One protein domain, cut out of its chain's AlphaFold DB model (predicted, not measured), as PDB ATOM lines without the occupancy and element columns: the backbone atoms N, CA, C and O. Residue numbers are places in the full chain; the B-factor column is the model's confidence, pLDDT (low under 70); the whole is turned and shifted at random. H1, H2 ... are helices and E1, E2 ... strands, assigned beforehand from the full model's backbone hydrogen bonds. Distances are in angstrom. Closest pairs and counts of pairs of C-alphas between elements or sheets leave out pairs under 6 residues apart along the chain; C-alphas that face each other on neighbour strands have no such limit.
ATOM      1  N   ILE A  36     315.251 351.142 222.038       98.00
ATOM      2  CA  ILE A  36     315.742 349.768 221.949       98.00
ATOM      3  C   ILE A  36     314.768 348.951 221.116       98.00
ATOM      4  O   ILE A  36     313.556 348.984 221.358       98.00
ATOM      5  N   SER A  37     315.305 348.198 220.166       97.62
ATOM      6  CA  SER A  37     314.527 347.294 219.335       97.62
ATOM      7  C   SER A  37     315.273 345.997 219.071       97.62
ATOM      8  O   SER A  37     316.494 345.982 218.938       97.62
ATOM      9  N   TYR A  38     314.523 344.910 218.975       97.25
ATOM     10  CA  TYR A  38     315.019 343.638 218.477       97.25
ATOM     11  C   TYR A  38     314.501 343.416 217.066       97.25
ATOM     12  O   TYR A  38     313.292 343.520 216.834       97.25
ATOM     13  N   ASP A  39     315.411 343.089 216.159       93.44
ATOM     14  CA  ASP A  39     315.058 342.599 214.835       93.44
ATOM     15  C   ASP A  39     314.667 341.123 214.982       93.44
ATOM     16  O   ASP A  39     315.423 340.316 215.531       93.44
ATOM     17  N   TYR A  40     313.453 340.779 214.567       86.69
ATOM     18  CA  TYR A  40     312.882 339.449 214.726       86.69
ATOM     19  C   TYR A  40     312.163 339.043 213.442       86.69
ATOM     20  O   TYR A  40     311.165 339.656 213.092       86.69
ATOM     21  N   GLU A  41     312.618 337.979 212.771       83.00
ATOM     22  CA  GLU A  41     312.161 337.627 211.410       83.00
ATOM     23  C   GLU A  41     312.409 338.777 210.399       83.00
ATOM     24  O   GLU A  41     312.733 339.899 210.782       83.00
ATOM     25  N   ASP A  42     312.323 338.508 209.094       79.06
ATOM     26  CA  ASP A  42     312.864 339.429 208.075       79.06
ATOM     27  C   ASP A  42     312.211 340.832 208.064       79.06
ATOM     28  O   ASP A  42     312.854 341.789 207.642       79.06
ATOM     29  N   ASP A  43     310.983 340.982 208.583       79.94
ATOM     30  CA  ASP A  43     310.219 342.244 208.554       79.94
ATOM     31  C   ASP A  43     309.566 342.638 209.900       79.94
ATOM     32  O   ASP A  43     308.760 343.574 209.943       79.94
ATOM     33  N   THR A  44     309.855 341.948 211.015       85.50
ATOM     34  CA  THR A  44     309.238 342.278 212.317       85.50
ATOM     35  C   THR A  44     310.245 342.886 213.292       85.50
ATOM     36  O   THR A  44     311.361 342.414 213.476       85.50
ATOM     37  N   VAL A  45     309.835 343.965 213.962       92.19
ATOM     38  CA  VAL A  45     310.655 344.650 214.967       92.19
ATOM     39  C   VAL A  45     309.905 344.688 216.292       92.19
ATOM     40  O   VAL A  45     308.782 345.187 216.376       92.19
ATOM     41  N   SER A  46     310.541 344.181 217.346       95.25
ATOM     42  CA  SER A  46     310.014 344.223 218.712       95.25
ATOM     43  C   SER A  46     310.625 345.396 219.469       95.25
ATOM     44  O   SER A  46     311.807 345.387 219.806       95.25
ATOM     45  N   ILE A  47     309.820 346.423 219.742       96.56
ATOM     46  CA  ILE A  47     310.266 347.627 220.457       96.56
ATOM     47  C   ILE A  47     310.196 347.388 221.967       96.56
ATOM     48  O   ILE A  47     309.163 346.960 222.485       96.56
ATOM     49  N   VAL A  48     311.263 347.723 222.693       96.81
ATOM     50  CA  VAL A  48     311.240 347.766 224.162       96.81
ATOM     51  C   VAL A  48     310.639 349.093 224.607       96.81
ATOM     52  O   VAL A  48     311.142 350.172 224.296       96.81
ATOM     53  N   TYR A  49     309.556 349.025 225.371       93.94
ATOM     54  CA  TYR A  49     308.820 350.190 225.832       93.94
ATOM     55  C   TYR A  49     308.195 349.973 227.214       93.94
ATOM     56  O   TYR A  49     307.084 349.468 227.358       93.94
ATOM     57  N   ARG A  50     308.901 350.456 228.243       90.19
ATOM     58  CA  ARG A  50     308.355 350.769 229.579       90.19
ATOM     59  C   ARG A  50     307.510 349.655 230.229       90.19
ATOM     60  O   ARG A  50     306.478 349.948 230.826       90.19
ATOM     61  N   GLY A  51     307.961 348.404 230.134       93.88
ATOM     62  CA  GLY A  51     307.297 347.253 230.760       93.88
ATOM     63  C   GLY A  51     306.341 346.483 229.845       93.88
ATOM     64  O   GLY A  51     305.613 345.619 230.329       93.88
ATOM     65  N   ASN A  52     306.331 346.762 228.539       96.25
ATOM     66  CA  ASN A  52     305.667 345.893 227.572       96.25
ATOM     67  C   ASN A  52     306.266 344.475 227.578       96.25
ATOM     68  O   ASN A  52     307.433 344.264 227.904       96.25
ATOM     69  N   THR A  53     305.458 343.495 227.183       96.69
ATOM     70  CA  THR A  53     305.902 342.103 227.079       96.69
ATOM     71  C   THR A  53     306.604 341.862 225.745       96.69
ATOM     72  O   THR A  53     306.030 342.132 224.693       96.69
ATOM     73  N   ILE A  54     307.805 341.285 225.801       96.69
ATOM     74  CA  ILE A  54     308.542 340.742 224.650       96.69
ATOM     75  C   ILE A  54     308.798 339.261 224.919       96.69
ATOM     76  O   ILE A  54     309.127 338.874 226.044       96.69
ATOM     77  N   LYS A  55     308.608 338.407 223.911       95.06
ATOM     78  CA  LYS A  55     308.860 336.971 224.052       95.06
ATOM     79  C   LYS A  55     310.366 336.702 224.010       95.06
ATOM     80  O   LYS A  55     311.058 337.306 223.199       95.06
ATOM     81  N   PRO A  56     310.873 335.706 224.755       95.38
ATOM     82  CA  PRO A  56     312.282 335.311 224.683       95.38
ATOM     83  C   PRO A  56     312.799 335.076 223.256       95.38
ATOM     84  O   PRO A  56     313.897 335.498 222.923       95.38
ATOM     85  N   LYS A  57     311.970 334.486 222.382       94.56
ATOM     86  CA  LYS A  57     312.312 334.263 220.967       94.56
ATOM     87  C   LYS A  57     312.523 335.551 220.160       94.56
ATOM     88  O   LYS A  57     313.288 335.539 219.208       94.56
ATOM     89  N   GLU A  58     311.831 336.630 220.526       95.69
ATOM     90  CA  GLU A  58     311.955 337.947 219.888       95.69
ATOM     91  C   GLU A  58     313.231 338.655 220.355       95.69
ATOM     92  O   GLU A  58     313.750 339.497 219.641       95.69
ATOM     93  N   ALA A  59     313.766 338.269 221.517       96.62
ATOM     94  CA  ALA A  59     314.993 338.794 222.111       96.62
ATOM     95  C   ALA A  59     316.162 337.789 222.038       96.62
ATOM     96  O   ALA A  59     317.018 337.756 222.922       96.62
ATOM     97  N   ALA A  60     316.190 336.928 221.017       94.88
ATOM     98  CA  ALA A  60     317.239 335.914 220.864       94.88
ATOM     99  C   ALA A  60     318.610 336.520 220.500       94.88
ATOM    100  O   ALA A  60     319.647 336.006 220.909       94.88
ATOM    101  N   SER A  61     318.609 337.636 219.770       95.06
ATOM    102  CA  SER A  61     319.814 338.350 219.333       95.06
ATOM    103  C   SER A  61     319.996 339.658 220.100       95.06
ATOM    104  O   SER A  61     319.036 340.195 220.652       95.06
ATOM    105  N   THR A  62     321.220 340.188 220.107       96.81
ATOM    106  CA  THR A  62     321.538 341.500 220.688       96.81
ATOM    107  C   THR A  62     320.644 342.592 220.081       96.81
ATOM    108  O   THR A  62     320.489 342.623 218.858       96.81
ATOM    109  N   PRO A  63     320.054 343.493 220.888       97.62
ATOM    110  CA  PRO A  63     319.180 344.536 220.368       97.62
ATOM    111  C   PRO A  63     319.960 345.674 219.709       97.62
ATOM    112  O   PRO A  63     321.091 345.990 220.083       97.62
ATOM    113  N   ASN A  64     319.277 346.393 218.827       97.44
ATOM    114  CA  ASN A  64     319.674 347.730 218.418       97.44
ATOM    115  C   ASN A  64     319.385 348.707 219.563       97.44
ATOM    116  O   ASN A  64     318.264 348.754 220.075       97.44
ATOM    117  N   VAL A  65     320.381 349.503 219.957       98.19
ATOM    118  CA  VAL A  65     320.248 350.511 221.018       98.19
ATOM    119  C   VAL A  65     320.695 351.864 220.496       98.19
ATOM    120  O   VAL A  65     321.802 352.010 219.987       98.19
ATOM    121  N   GLN A  66     319.835 352.865 220.651       97.81
ATOM    122  CA  GLN A  66     320.107 354.240 220.255       97.81
ATOM    123  C   GLN A  66     319.763 355.194 221.394       97.81
ATOM    124  O   GLN A  66     318.722 355.069 222.043       97.81
ATOM    125  N   PHE A  67     320.618 356.187 221.610       97.38
ATOM    126  CA  PHE A  67     320.366 357.277 222.542       97.38
ATOM    127  C   PHE A  67     321.113 358.535 222.118       97.38
ATOM    128  O   PHE A  67     322.076 358.485 221.359       97.38
ATOM    129  N   HIS A  68     320.642 359.682 222.601       96.06
ATOM    130  CA  HIS A  68     321.303 360.954 222.350       96.06
ATOM    131  C   HIS A  68     322.460 361.166 223.329       96.06
ATOM    132  O   HIS A  68     322.272 361.064 224.544       96.06
ATOM    133  N   SER A  69     323.629 361.503 222.797       96.56
ATOM    134  CA  SER A  69     324.851 361.728 223.564       96.56
ATOM    135  C   SER A  69     325.785 362.712 222.865       96.56
ATOM    136  O   SER A  69     325.719 362.917 221.651       96.56
ATOM    137  N   ASP A  70     326.661 363.323 223.663       96.31
ATOM    138  CA  ASP A  70     327.747 364.158 223.156       96.31
ATOM    139  C   ASP A  70     328.812 363.244 222.518       96.31
ATOM    140  O   ASP A  70     329.120 362.211 223.123       96.31
ATOM    141  N   PRO A  71     329.416 363.594 221.366       94.19
ATOM    142  CA  PRO A  71     330.338 362.705 220.647       94.19
ATOM    143  C   PRO A  71     331.500 362.164 221.491       94.19
ATOM    144  O   PRO A  71     331.858 361.000 221.361       94.19
ATOM    145  N   ASP A  72     332.031 362.982 222.402       94.88
ATOM    146  CA  ASP A  72     333.201 362.640 223.225       94.88
ATOM    147  C   ASP A  72     332.829 362.092 224.615       94.88
ATOM    148  O   ASP A  72     333.690 361.887 225.472       94.88
ATOM    149  N   SER A  73     331.535 361.904 224.890       97.75
ATOM    150  CA  SER A  73     331.081 361.402 226.188       97.75
ATOM    151  C   SER A  73     331.191 359.884 226.275       97.75
ATOM    152  O   SER A  73     330.956 359.185 225.297       97.75
ATOM    153  N   LEU A  74     331.528 359.370 227.458       98.38
ATOM    154  CA  LEU A  74     331.641 357.936 227.705       98.38
ATOM    155  C   LEU A  74     330.392 357.402 228.404       98.38
ATOM    156  O   LEU A  74     329.843 358.060 229.294       98.38
ATOM    157  N   TRP A  75     329.974 356.194 228.037       98.62
ATOM    158  CA  TRP A  75     328.775 355.556 228.572       98.62
ATOM    159  C   TRP A  75     328.978 354.073 228.858       98.62
ATOM    160  O   TRP A  75     329.781 353.393 228.230       98.62
ATOM    161  N   THR A  76     328.194 353.564 229.799       98.56
ATOM    162  CA  THR A  76     328.071 352.134 230.079       98.56
ATOM    163  C   THR A  76     326.611 351.731 229.933       98.56
ATOM    164  O   THR A  76     325.734 352.373 230.515       98.56
ATOM    165  N   LEU A  77     326.358 350.656 229.191       98.62
ATOM    166  CA  LEU A  77     325.050 350.031 229.043       98.62
ATOM    167  C   LEU A  77     325.054 348.665 229.734       98.62
ATOM    168  O   LEU A  77     325.921 347.831 229.471       98.62
ATOM    169  N   ILE A  78     324.058 348.434 230.587       98.25
ATOM    170  CA  ILE A  78     323.841 347.160 231.274       98.25
ATOM    171  C   ILE A  78     322.418 346.676 230.998       98.25
ATOM    172  O   ILE A  78     321.470 347.448 231.124       98.25
ATOM    173  N   LEU A  79     322.271 345.397 230.656       98.19
ATOM    174  CA  LEU A  79     321.008 344.667 230.685       98.19
ATOM    175  C   LEU A  79     321.041 343.681 231.849       98.19
ATOM    176  O   LEU A  79     321.917 342.817 231.913       98.19
ATOM    177  N   THR A  80     320.065 343.790 232.740       96.62
ATOM    178  CA  THR A  80     319.969 342.963 233.943       96.62
ATOM    179  C   THR A  80     318.550 342.443 234.168       96.62
ATOM    180  O   THR A  80     317.581 343.000 233.646       96.62
ATOM    181  N   ASN A  81     318.433 341.359 234.929       95.69
ATOM    182  CA  ASN A  81     317.189 340.686 235.268       95.69
ATOM    183  C   ASN A  81     317.124 340.432 236.787       95.69
ATOM    184  O   ASN A  81     317.669 339.424 237.248       95.69
ATOM    185  N   PRO A  82     316.459 341.305 237.570       94.94
ATOM    186  CA  PRO A  82     316.292 341.116 239.012       94.94
ATOM    187  C   PRO A  82     315.436 339.896 239.381       94.94
ATOM    188  O   PRO A  82     315.466 339.463 240.521       94.94
ATOM    189  N   ASP A  83     314.682 339.322 238.439       93.50
ATOM    190  CA  ASP A  83     313.841 338.142 238.682       93.50
ATOM    191  C   ASP A  83     314.540 336.832 238.266       93.50
ATOM    192  O   ASP A  83     313.960 335.753 238.343       93.50
ATOM    193  N   GLY A  84     315.751 336.915 237.703       87.12
ATOM    194  CA  GLY A  84     316.410 335.805 237.008       87.12
ATOM    195  C   GLY A  84     317.132 334.810 237.911       87.12
ATOM    196  O   GLY A  84     317.408 333.692 237.473       87.12
ATOM    197  N   ASN A  85     317.455 335.194 239.143       85.19
ATOM    198  CA  ASN A  85     318.203 334.341 240.053       85.19
ATOM    199  C   ASN A  85     317.259 333.402 240.818       85.19
ATOM    200  O   ASN A  85     316.422 333.830 241.601       85.19
ATOM    201  N   LEU A  86     317.402 332.097 240.578       81.12
ATOM    202  CA  LEU A  86     316.554 331.063 241.184       81.12
ATOM    203  C   LEU A  86     317.020 330.626 242.580       81.12
ATOM    204  O   LEU A  86     316.309 329.879 243.250       81.12
ATOM    205  N   LEU A  87     318.233 331.014 242.977       83.25
ATOM    206  CA  LEU A  87     318.851 330.614 244.241       83.25
ATOM    207  C   LEU A  87     318.788 331.729 245.283       83.25
ATOM    208  O   LEU A  87     318.687 331.439 246.472       83.25
ATOM    209  N   ASP A  88     318.851 332.980 244.833       83.75
ATOM    210  CA  ASP A  88     318.866 334.154 245.693       83.75
ATOM    211  C   ASP A  88     318.081 335.306 245.057       83.75
ATOM    212  O   ASP A  88     318.501 335.878 244.053       83.75
ATOM    213  N   ASN A  89     316.946 335.646 245.669       77.06
ATOM    214  CA  ASN A  89     316.040 336.685 245.180       77.06
ATOM    215  C   ASN A  89     316.598 338.109 245.346       77.06
ATOM    216  O   ASN A  89     316.042 339.033 244.756       77.06
ATOM    217  N   ASP A  90     317.667 338.298 246.128       80.06
ATOM    218  CA  ASP A  90     318.289 339.611 246.337       80.06
ATOM    219  C   ASP A  90     319.355 339.927 245.271       80.06
ATOM    220  O   ASP A  90     319.908 341.028 245.243       80.06
ATOM    221  N   HIS A  91     319.652 338.975 244.382       85.25
ATOM    222  CA  HIS A  91     320.673 339.113 243.351       85.25
ATOM    223  C   HIS A  91     320.081 339.107 241.942       85.25
ATOM    224  O   HIS A  91     319.220 338.307 241.587       85.25
ATOM    225  N   GLU A  92     320.637 339.961 241.092       90.88
ATOM    226  CA  GLU A  92     320.259 340.070 239.690       90.88
ATOM    227  C   GLU A  92     321.048 339.115 238.777       90.88
ATOM    228  O   GLU A  92     322.185 338.730 239.063       90.88
ATOM    229  N   CYS A  93     320.458 338.756 237.636       92.31
ATOM    230  CA  CYS A  93     321.160 338.062 236.560       92.31
ATOM    231  C   CYS A  93     321.624 339.071 235.500       92.31
ATOM    232  O   CYS A  93     320.805 339.752 234.880       92.31
ATOM    233  N   LEU A  94     322.937 339.151 235.272       94.31
ATOM    234  CA  LEU A  94     323.521 339.996 234.229       94.31
ATOM    235  C   LEU A  94     323.341 339.346 232.854       94.31
ATOM    236  O   LEU A  94     323.789 338.221 232.641       94.31
ATOM    237  N   HIS A  95     322.747 340.087 231.921       95.94
ATOM    238  CA  HIS A  95     322.467 339.625 230.561       95.94
ATOM    239  C   HIS A  95     323.308 340.321 229.492       95.94
ATOM    240  O   HIS A  95     323.510 339.751 228.431       95.94
ATOM    241  N   TRP A  96     323.767 341.551 229.716       97.69
ATOM    242  CA  TRP A  96     324.656 342.238 228.778       97.69
ATOM    243  C   TRP A  96     325.371 343.380 229.486       97.69
ATOM    244  O   TRP A  96     324.749 344.092 230.275       97.69
ATOM    245  N   PHE A  97     326.656 343.574 229.206       97.75
ATOM    246  CA  PHE A  97     327.424 344.690 229.750       97.75
ATOM    247  C   PHE A  97     328.408 345.192 228.699       97.75
ATOM    248  O   PHE A  97     329.376 344.508 228.366       97.75
ATOM    249  N   VAL A  98     328.172 346.415 228.224       98.31
ATOM    250  CA  VAL A  98     329.098 347.160 227.370       98.31
ATOM    251  C   VAL A  98     329.556 348.419 228.100       98.31
ATOM    252  O   VAL A  98     328.740 349.265 228.468       98.31
ATOM    253  N   GLY A  99     330.858 348.523 228.343       98.06
ATOM    254  CA  GLY A  99     331.494 349.657 229.006       98.06
ATOM    255  C   GLY A  99     332.190 350.587 228.016       98.06
ATOM    256  O   GLY A  99     332.425 350.216 226.869       98.06
ATOM    257  N   ASN A 100     332.548 351.794 228.461       98.25
ATOM    258  CA  ASN A 100     333.368 352.744 227.696       98.25
ATOM    259  C   ASN A 100     332.864 353.021 226.263       98.25
ATOM    260  O   ASN A 100     333.656 353.276 225.360       98.25
ATOM    261  N   ILE A 101     331.545 353.011 226.065       98.56
ATOM    262  CA  ILE A 101     330.887 353.393 224.812       98.56
ATOM    263  C   ILE A 101     331.194 354.864 224.543       98.56
ATOM    264  O   ILE A 101     330.882 355.719 225.376       98.56
ATOM    265  N   VAL A 102     331.777 355.164 223.387       98.12
ATOM    266  CA  VAL A 102     332.066 356.531 222.957       98.12
ATOM    267  C   VAL A 102     330.840 357.107 222.255       98.12
ATOM    268  O   VAL A 102     330.308 356.550 221.292       98.12
ATOM    269  N   GLY A 103     330.354 358.233 222.768       96.19
ATOM    270  CA  GLY A 103     329.144 358.877 222.289       96.19
ATOM    271  C   GLY A 103     327.938 357.948 222.394       96.19
ATOM    272  O   GLY A 103     327.519 357.567 223.483       96.19
ATOM    273  N   GLY A 104     327.277 357.686 221.269       94.44
ATOM    274  CA  GLY A 104     326.068 356.853 221.188       94.44
ATOM    275  C   GLY A 104     326.291 355.564 220.405       94.44
ATOM    276  O   GLY A 104     325.333 354.846 220.131       94.44
ATOM    277  N   ASP A 105     327.536 355.297 220.006       96.62
ATOM    278  CA  ASP A 105     327.894 354.160 219.169       96.62
ATOM    279  C   ASP A 105     328.250 352.956 220.038       96.62
ATOM    280  O   ASP A 105     329.388 352.804 220.477       96.62
ATOM    281  N   ILE A 106     327.274 352.077 220.269       97.31
ATOM    282  CA  ILE A 106     327.452 350.847 221.051       97.31
ATOM    283  C   ILE A 106     328.641 350.011 220.562       97.31
ATOM    284  O   ILE A 106     329.320 349.397 221.381       97.31
ATOM    285  N   SER A 107     328.919 350.005 219.252       96.62
ATOM    286  CA  SER A 107     329.996 349.199 218.667       96.62
ATOM    287  C   SER A 107     331.400 349.693 219.031       96.62
ATOM    288  O   SER A 107     332.362 348.936 218.923       96.62
ATOM    289  N   SER A 108     331.514 350.936 219.512       97.12
ATOM    290  CA  SER A 108     332.765 351.506 220.022       97.12
ATOM    291  C   SER A 108     333.115 351.050 221.442       97.12
ATOM    292  O   SER A 108     334.259 351.208 221.866       97.12
ATOM    293  N   GLY A 109     332.139 350.525 222.189       97.06
ATOM    294  CA  GLY A 109     332.324 350.122 223.578       97.06
ATOM    295  C   GLY A 109     333.038 348.781 223.727       97.06
ATOM    296  O   GLY A 109     333.049 347.942 222.826       97.06
ATOM    297  N   GLU A 110     333.603 348.545 224.909       96.62
ATOM    298  CA  GLU A 110     334.147 347.241 225.267       96.62
ATOM    299  C   GLU A 110     333.047 346.323 225.806       96.62
ATOM    300  O   GLU A 110     332.319 346.666 226.740       96.62
ATOM    301  N   VAL A 111     332.919 345.130 225.226       96.31
ATOM    302  CA  VAL A 111     331.988 344.113 225.721       96.31
ATOM    303  C   VAL A 111     332.617 343.428 226.936       96.31
ATOM    304  O   VAL A 111     333.559 342.647 226.810       96.31
ATOM    305  N   VAL A 112     332.103 343.752 228.123       96.50
ATOM    306  CA  VAL A 112     332.541 343.190 229.413       96.50
ATOM    307  C   VAL A 112     331.844 341.853 229.683       96.50
ATOM    308  O   VAL A 112     332.448 340.926 230.224       96.50
ATOM    309  N   CYS A 113     330.575 341.751 229.285       95.31
ATOM    310  CA  CYS A 113     329.783 340.526 229.283       95.31
ATOM    311  C   CYS A 113     328.981 340.473 227.984       95.31
ATOM    312  O   CYS A 113     328.225 341.408 227.701       95.31
ATOM    313  N   ASP A 114     329.136 339.385 227.230       95.31
ATOM    314  CA  ASP A 114     328.382 339.145 226.002       95.31
ATOM    315  C   ASP A 114     326.874 339.125 226.257       95.31
ATOM    316  O   ASP A 114     326.410 338.860 227.370       95.31
ATOM    317  N   TYR A 115     326.113 339.429 225.205       96.56
ATOM    318  CA  TYR A 115     324.662 339.369 225.259       96.56
ATOM    319  C   TYR A 115     324.199 337.927 225.476       96.56
ATOM    320  O   TYR A 115     324.486 337.027 224.686       96.56
ATOM    321  N   LEU A 116     323.423 337.735 226.532       94.50
ATOM    322  CA  LEU A 116     322.767 336.497 226.887       94.50
ATOM    323  C   LEU A 116     321.262 336.681 226.704       94.50
ATOM    324  O   LEU A 116     320.622 337.446 227.431       94.50
ATOM    325  N   GLN A 117     320.689 335.961 225.741       95.00
ATOM    326  CA  GLN A 117     319.250 336.000 225.483       95.00
ATOM    327  C   GLN A 117     318.436 335.666 226.749       95.00
ATOM    328  O   GLN A 117     318.901 334.887 227.581       95.00
ATOM    329  N   PRO A 118     317.213 336.187 226.924       94.06
ATOM    330  CA  PRO A 118     316.352 335.775 228.027       94.06
ATOM    331  C   PRO A 118     315.992 334.281 227.947       94.06
ATOM    332  O   PRO A 118     315.571 333.794 226.901       94.06
ATOM    333  N   PHE A 119     316.083 333.555 229.065       90.31
ATOM    334  CA  PHE A 119     315.660 332.146 229.178       90.31
ATOM    335  C   PHE A 119     314.844 331.890 230.464       90.31
ATOM    336  O   PHE A 119     315.206 331.029 231.263       90.31
ATOM    337  N   PRO A 120     313.735 332.619 230.704       87.62
ATOM    338  CA  PRO A 120     312.947 332.439 231.923       87.62
ATOM    339  C   PRO A 120     312.443 330.985 232.034       87.62
ATOM    340  O   PRO A 120     311.826 330.481 231.083       87.62
ATOM    341  N   PRO A 121     312.697 330.283 233.157       87.88
ATOM    342  CA  PRO A 121     312.214 328.922 233.343       87.88
ATOM    343  C   PRO A 121     310.686 328.849 233.292       87.88
ATOM    344  O   PRO A 121     309.961 329.774 233.652       87.88
ATOM    345  N   ARG A 122     310.149 327.710 232.850       87.50
ATOM    346  CA  ARG A 122     308.693 327.541 232.817       87.50
ATOM    347  C   ARG A 122     308.130 327.590 234.237       87.50
ATOM    348  O   ARG A 122     308.579 326.851 235.104       87.50
ATOM    349  N   GLY A 123     307.101 328.412 234.432       87.69
ATOM    350  CA  GLY A 123     306.391 328.532 235.706       87.69
ATOM    351  C   GLY A 123     306.908 329.624 236.647       87.69
ATOM    352  O   GLY A 123     306.297 329.815 237.690       87.69
ATOM    353  N   THR A 124     307.958 330.372 236.284       89.56
ATOM    354  CA  THR A 124     308.469 331.504 237.091       89.56
ATOM    355  C   THR A 124     307.732 332.822 236.832       89.56
ATOM    356  O   THR A 124     307.919 333.792 237.556       89.56
ATOM    357  N   GLY A 125     306.844 332.861 235.833       91.50
ATOM    358  CA  GLY A 125     306.052 334.043 235.498       91.50
ATOM    359  C   GLY A 125     306.788 335.010 234.568       91.50
ATOM    360  O   GLY A 125     307.546 334.592 233.692       91.50
ATOM    361  N   TYR A 126     306.509 336.306 234.712       93.44
ATOM    362  CA  TYR A 126     307.159 337.358 233.929       93.44
ATOM    363  C   TYR A 126     308.426 337.839 234.630       93.44
ATOM    364  O   TYR A 126     308.388 338.147 235.815       93.44
ATOM    365  N   HIS A 127     309.513 337.957 233.871       95.25
ATOM    366  CA  HIS A 127     310.773 338.530 234.337       95.25
ATOM    367  C   HIS A 127     310.941 339.940 233.772       95.25
ATOM    368  O   HIS A 127     310.636 340.196 232.601       95.25
ATOM    369  N   ARG A 128     311.442 340.854 234.594       96.69
ATOM    370  CA  ARG A 128     311.745 342.232 234.221       96.69
ATOM    371  C   ARG A 128     313.142 342.269 233.616       96.69
ATOM    372  O   ARG A 128     314.127 342.057 234.303       96.69
ATOM    373  N   MET A 129     313.225 342.584 232.330       97.50
ATOM    374  CA  MET A 129     314.496 342.858 231.657       97.50
ATOM    375  C   MET A 129     314.749 344.365 231.694       97.50
ATOM    376  O   MET A 129     313.981 345.136 231.113       97.50
ATOM    377  N   VAL A 130     315.790 344.795 232.401       97.69
ATOM    378  CA  VAL A 130     316.044 346.210 232.689       97.69
ATOM    379  C   VAL A 130     317.317 346.666 231.994       97.69
ATOM    380  O   VAL A 130     318.406 346.188 232.304       97.69
ATOM    381  N   PHE A 131     317.181 347.631 231.087       98.12
ATOM    382  CA  PHE A 131     318.320 348.358 230.535       98.12
ATOM    383  C   PHE A 131     318.645 349.565 231.410       98.12
ATOM    384  O   PHE A 131     317.774 350.401 231.677       98.12
ATOM    385  N   VAL A 132     319.905 349.682 231.811       97.88
ATOM    386  CA  VAL A 132     320.430 350.812 232.573       97.88
ATOM    387  C   VAL A 132     321.576 351.445 231.794       97.88
ATOM    388  O   VAL A 132     322.506 350.761 231.374       97.88
ATOM    389  N   LEU A 133     321.500 352.762 231.608       98.25
ATOM    390  CA  LEU A 133     322.532 353.553 230.948       98.25
ATOM    391  C   LEU A 133     323.185 354.494 231.962       98.25
ATOM    392  O   LEU A 133     322.508 355.322 232.577       98.25
ATOM    393  N   TYR A 134     324.503 354.398 232.092       98.12
ATOM    394  CA  TYR A 134     325.316 355.247 232.955       98.12
ATOM    395  C   TYR A 134     326.169 356.190 232.113       98.12
ATOM    396  O   TYR A 134     326.836 355.747 231.180       98.12
ATOM    397  N   LYS A 135     326.195 357.479 232.472       97.94
ATOM    398  CA  LYS A 135     327.190 358.421 231.945       97.94
ATOM    399  C   LYS A 135     328.473 358.271 232.751       97.94
ATOM    400  O   LYS A 135     328.443 358.353 233.977       97.94
ATOM    401  N   GLN A 136     329.593 358.085 232.072       98.06
ATOM    402  CA  GLN A 136     330.908 358.026 232.687       98.06
ATOM    403  C   GLN A 136     331.591 359.391 232.629       98.06
ATOM    404  O   GLN A 136     331.453 360.142 231.665       98.06
ATOM    405  N   HIS A 137     332.362 359.707 233.667       97.00
ATOM    406  CA  HIS A 137     333.199 360.911 233.688       97.00
ATOM    407  C   HIS A 137     334.579 360.674 233.064       97.00
ATOM    408  O   HIS A 137     335.236 361.620 232.645       97.00
ATOM    409  N   GLN A 138     335.021 359.417 233.025       97.38
ATOM    410  CA  GLN A 138     336.317 358.999 232.505       97.38
ATOM    411  C   GLN A 138     336.254 357.537 232.054       97.38
ATOM    412  O   GLN A 138     335.292 356.826 232.370       97.38
ATOM    413  N   HIS A 139     337.296 357.091 231.358       97.81
ATOM    414  CA  HIS A 139     337.471 355.682 231.027       97.81
ATOM    415  C   HIS A 139     337.608 354.855 232.311       97.81
ATOM    416  O   HIS A 139     338.334 355.241 233.232       97.81
ATOM    417  N   ILE A 140     336.905 353.728 232.382       97.94
ATOM    418  CA  ILE A 140     336.922 352.820 233.535       97.94
ATOM    419  C   ILE A 140     337.628 351.531 233.126       97.94
ATOM    420  O   ILE A 140     337.411 351.038 232.030       97.94
ATOM    421  N   ASP A 141     338.485 350.991 233.987       97.25
ATOM    422  CA  ASP A 141     339.063 349.664 233.777       97.25
ATOM    423  C   ASP A 141     338.072 348.587 234.249       97.25
ATOM    424  O   ASP A 141     337.841 348.420 235.453       97.25
ATOM    425  N   PHE A 142     337.469 347.874 233.294       96.06
ATOM    426  CA  PHE A 142     336.538 346.777 233.562       96.06
ATOM    427  C   PHE A 142     337.193 345.388 233.561       96.06
ATOM    428  O   PHE A 142     336.482 344.394 233.690       96.06
ATOM    429  N   SER A 143     338.526 345.284 233.488       92.62
ATOM    430  CA  SER A 143     339.250 344.003 233.403       92.62
ATOM    431  C   SER A 143     338.821 342.974 234.455       92.62
ATOM    432  O   SER A 143     338.609 341.810 234.130       92.62
ATOM    433  N   LYS A 144     338.598 343.405 235.702       92.69
ATOM    434  CA  LYS A 144     338.156 342.534 236.808       92.69
ATOM    435  C   LYS A 144     336.721 342.001 236.685       92.69
ATOM    436  O   LYS A 144     336.341 341.120 237.448       92.69
ATOM    437  N   TYR A 145     335.911 342.582 235.803       89.69
ATOM    438  CA  TYR A 145     334.514 342.201 235.573       89.69
ATOM    439  C   TYR A 145     334.322 341.418 234.276       89.69
ATOM    440  O   TYR A 145     333.220 340.929 234.026       89.69
ATOM    441  N   ARG A 146     335.374 341.311 233.457       88.12
ATOM    442  CA  ARG A 146     335.329 340.595 232.190       88.12
ATOM    443  C   ARG A 146     335.013 339.127 232.446       88.12
ATOM    444  O   ARG A 146     335.664 338.476 233.264       88.12
TER     445      ARG A 146
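This is residues 36 to 146 of the 151 residues of the protein "39S ribosomal protein L38, mitochondrial" of Portunus trituberculatus (UniProt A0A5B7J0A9). A long, twisted four-stranded sheet, E6 E5 E4 E7, has a small three-stranded sheet, E2 E1 E3, set over one face at a gap, toward the end where E4 ends and E5 begins. The hairpin of E1 and E2 points away from the large sheet, and the long loop 114 to 129 reaches past its end. The printed part has 111 residues with one named helix and seven named strands, in the order E1 E2 H1 E3 E4 E5 E6 E7; both sheets are antiparallel. The class is mostly strand, though under half of the residues are in named elements. The whole is compact, with a radius of gyration of the C-alphas of 14.8 A, and only just flat, spanning 44 by 38 by 21 A.

E1, residues 36 to 40, and E2, residues 44 to 48, form a hairpin at 152 degrees, with N 38 and O 46 2.9 A apart, within hydrogen-bond range. H1, residues 56 to 59, only grazes this sheet with residues 57 to 59; its closest C-alpha pair with E1 is Tyr 40 and Glu 58, 5.5 A. H1 is too short for an O i to N i+4 pair; its one O i to N i+3 pair is within range. E3, residues 64 to 66, is antiparallel to E1, with N 64 and O 37 2.8 A apart. E2, H1 and E3 form a split strand-helix-strand unit, two strands running the same way with E1 between them, its crossover right-handed. E4, residues 74 to 81, E5, residues 93 to 102, and E6, residues 110 to 113, form a meander, each strand the antiparallel neighbour of the one before. Across the pair E5 and E4, N 79 and O 96 are within hydrogen-bond range at 2.8 A, and across the pair E6 and E5, N 112 and O 97 are within hydrogen-bond range at 2.8 A. E7, residues 130 to 136, is antiparallel to E4, with N 132 and O 78 2.8 A apart, completing a Greek key in which the first of four strands neighbours the fourth. This sheet is twisted, its C-alphas up to 4.5 A off the best plane. E3 and E4 are apart.

E1, 36 to 40, begins at C-alpha 36 (315.742, 349.768, 221.949). E4, 74 to 81, is 23.7 A long, E5, 93 to 102, 25.4 A, and E7, 130 to 136, 19.0 A, ending at C-alpha 136 (330.908, 358.026, 232.687).

The C-alphas farthest apart, Asp 72 and Gly 123, are 45.1 A apart. The links E4 to E5 and E6 to E7 are long. The printed part has no cut; no printed residue is under 70 in pLDDT.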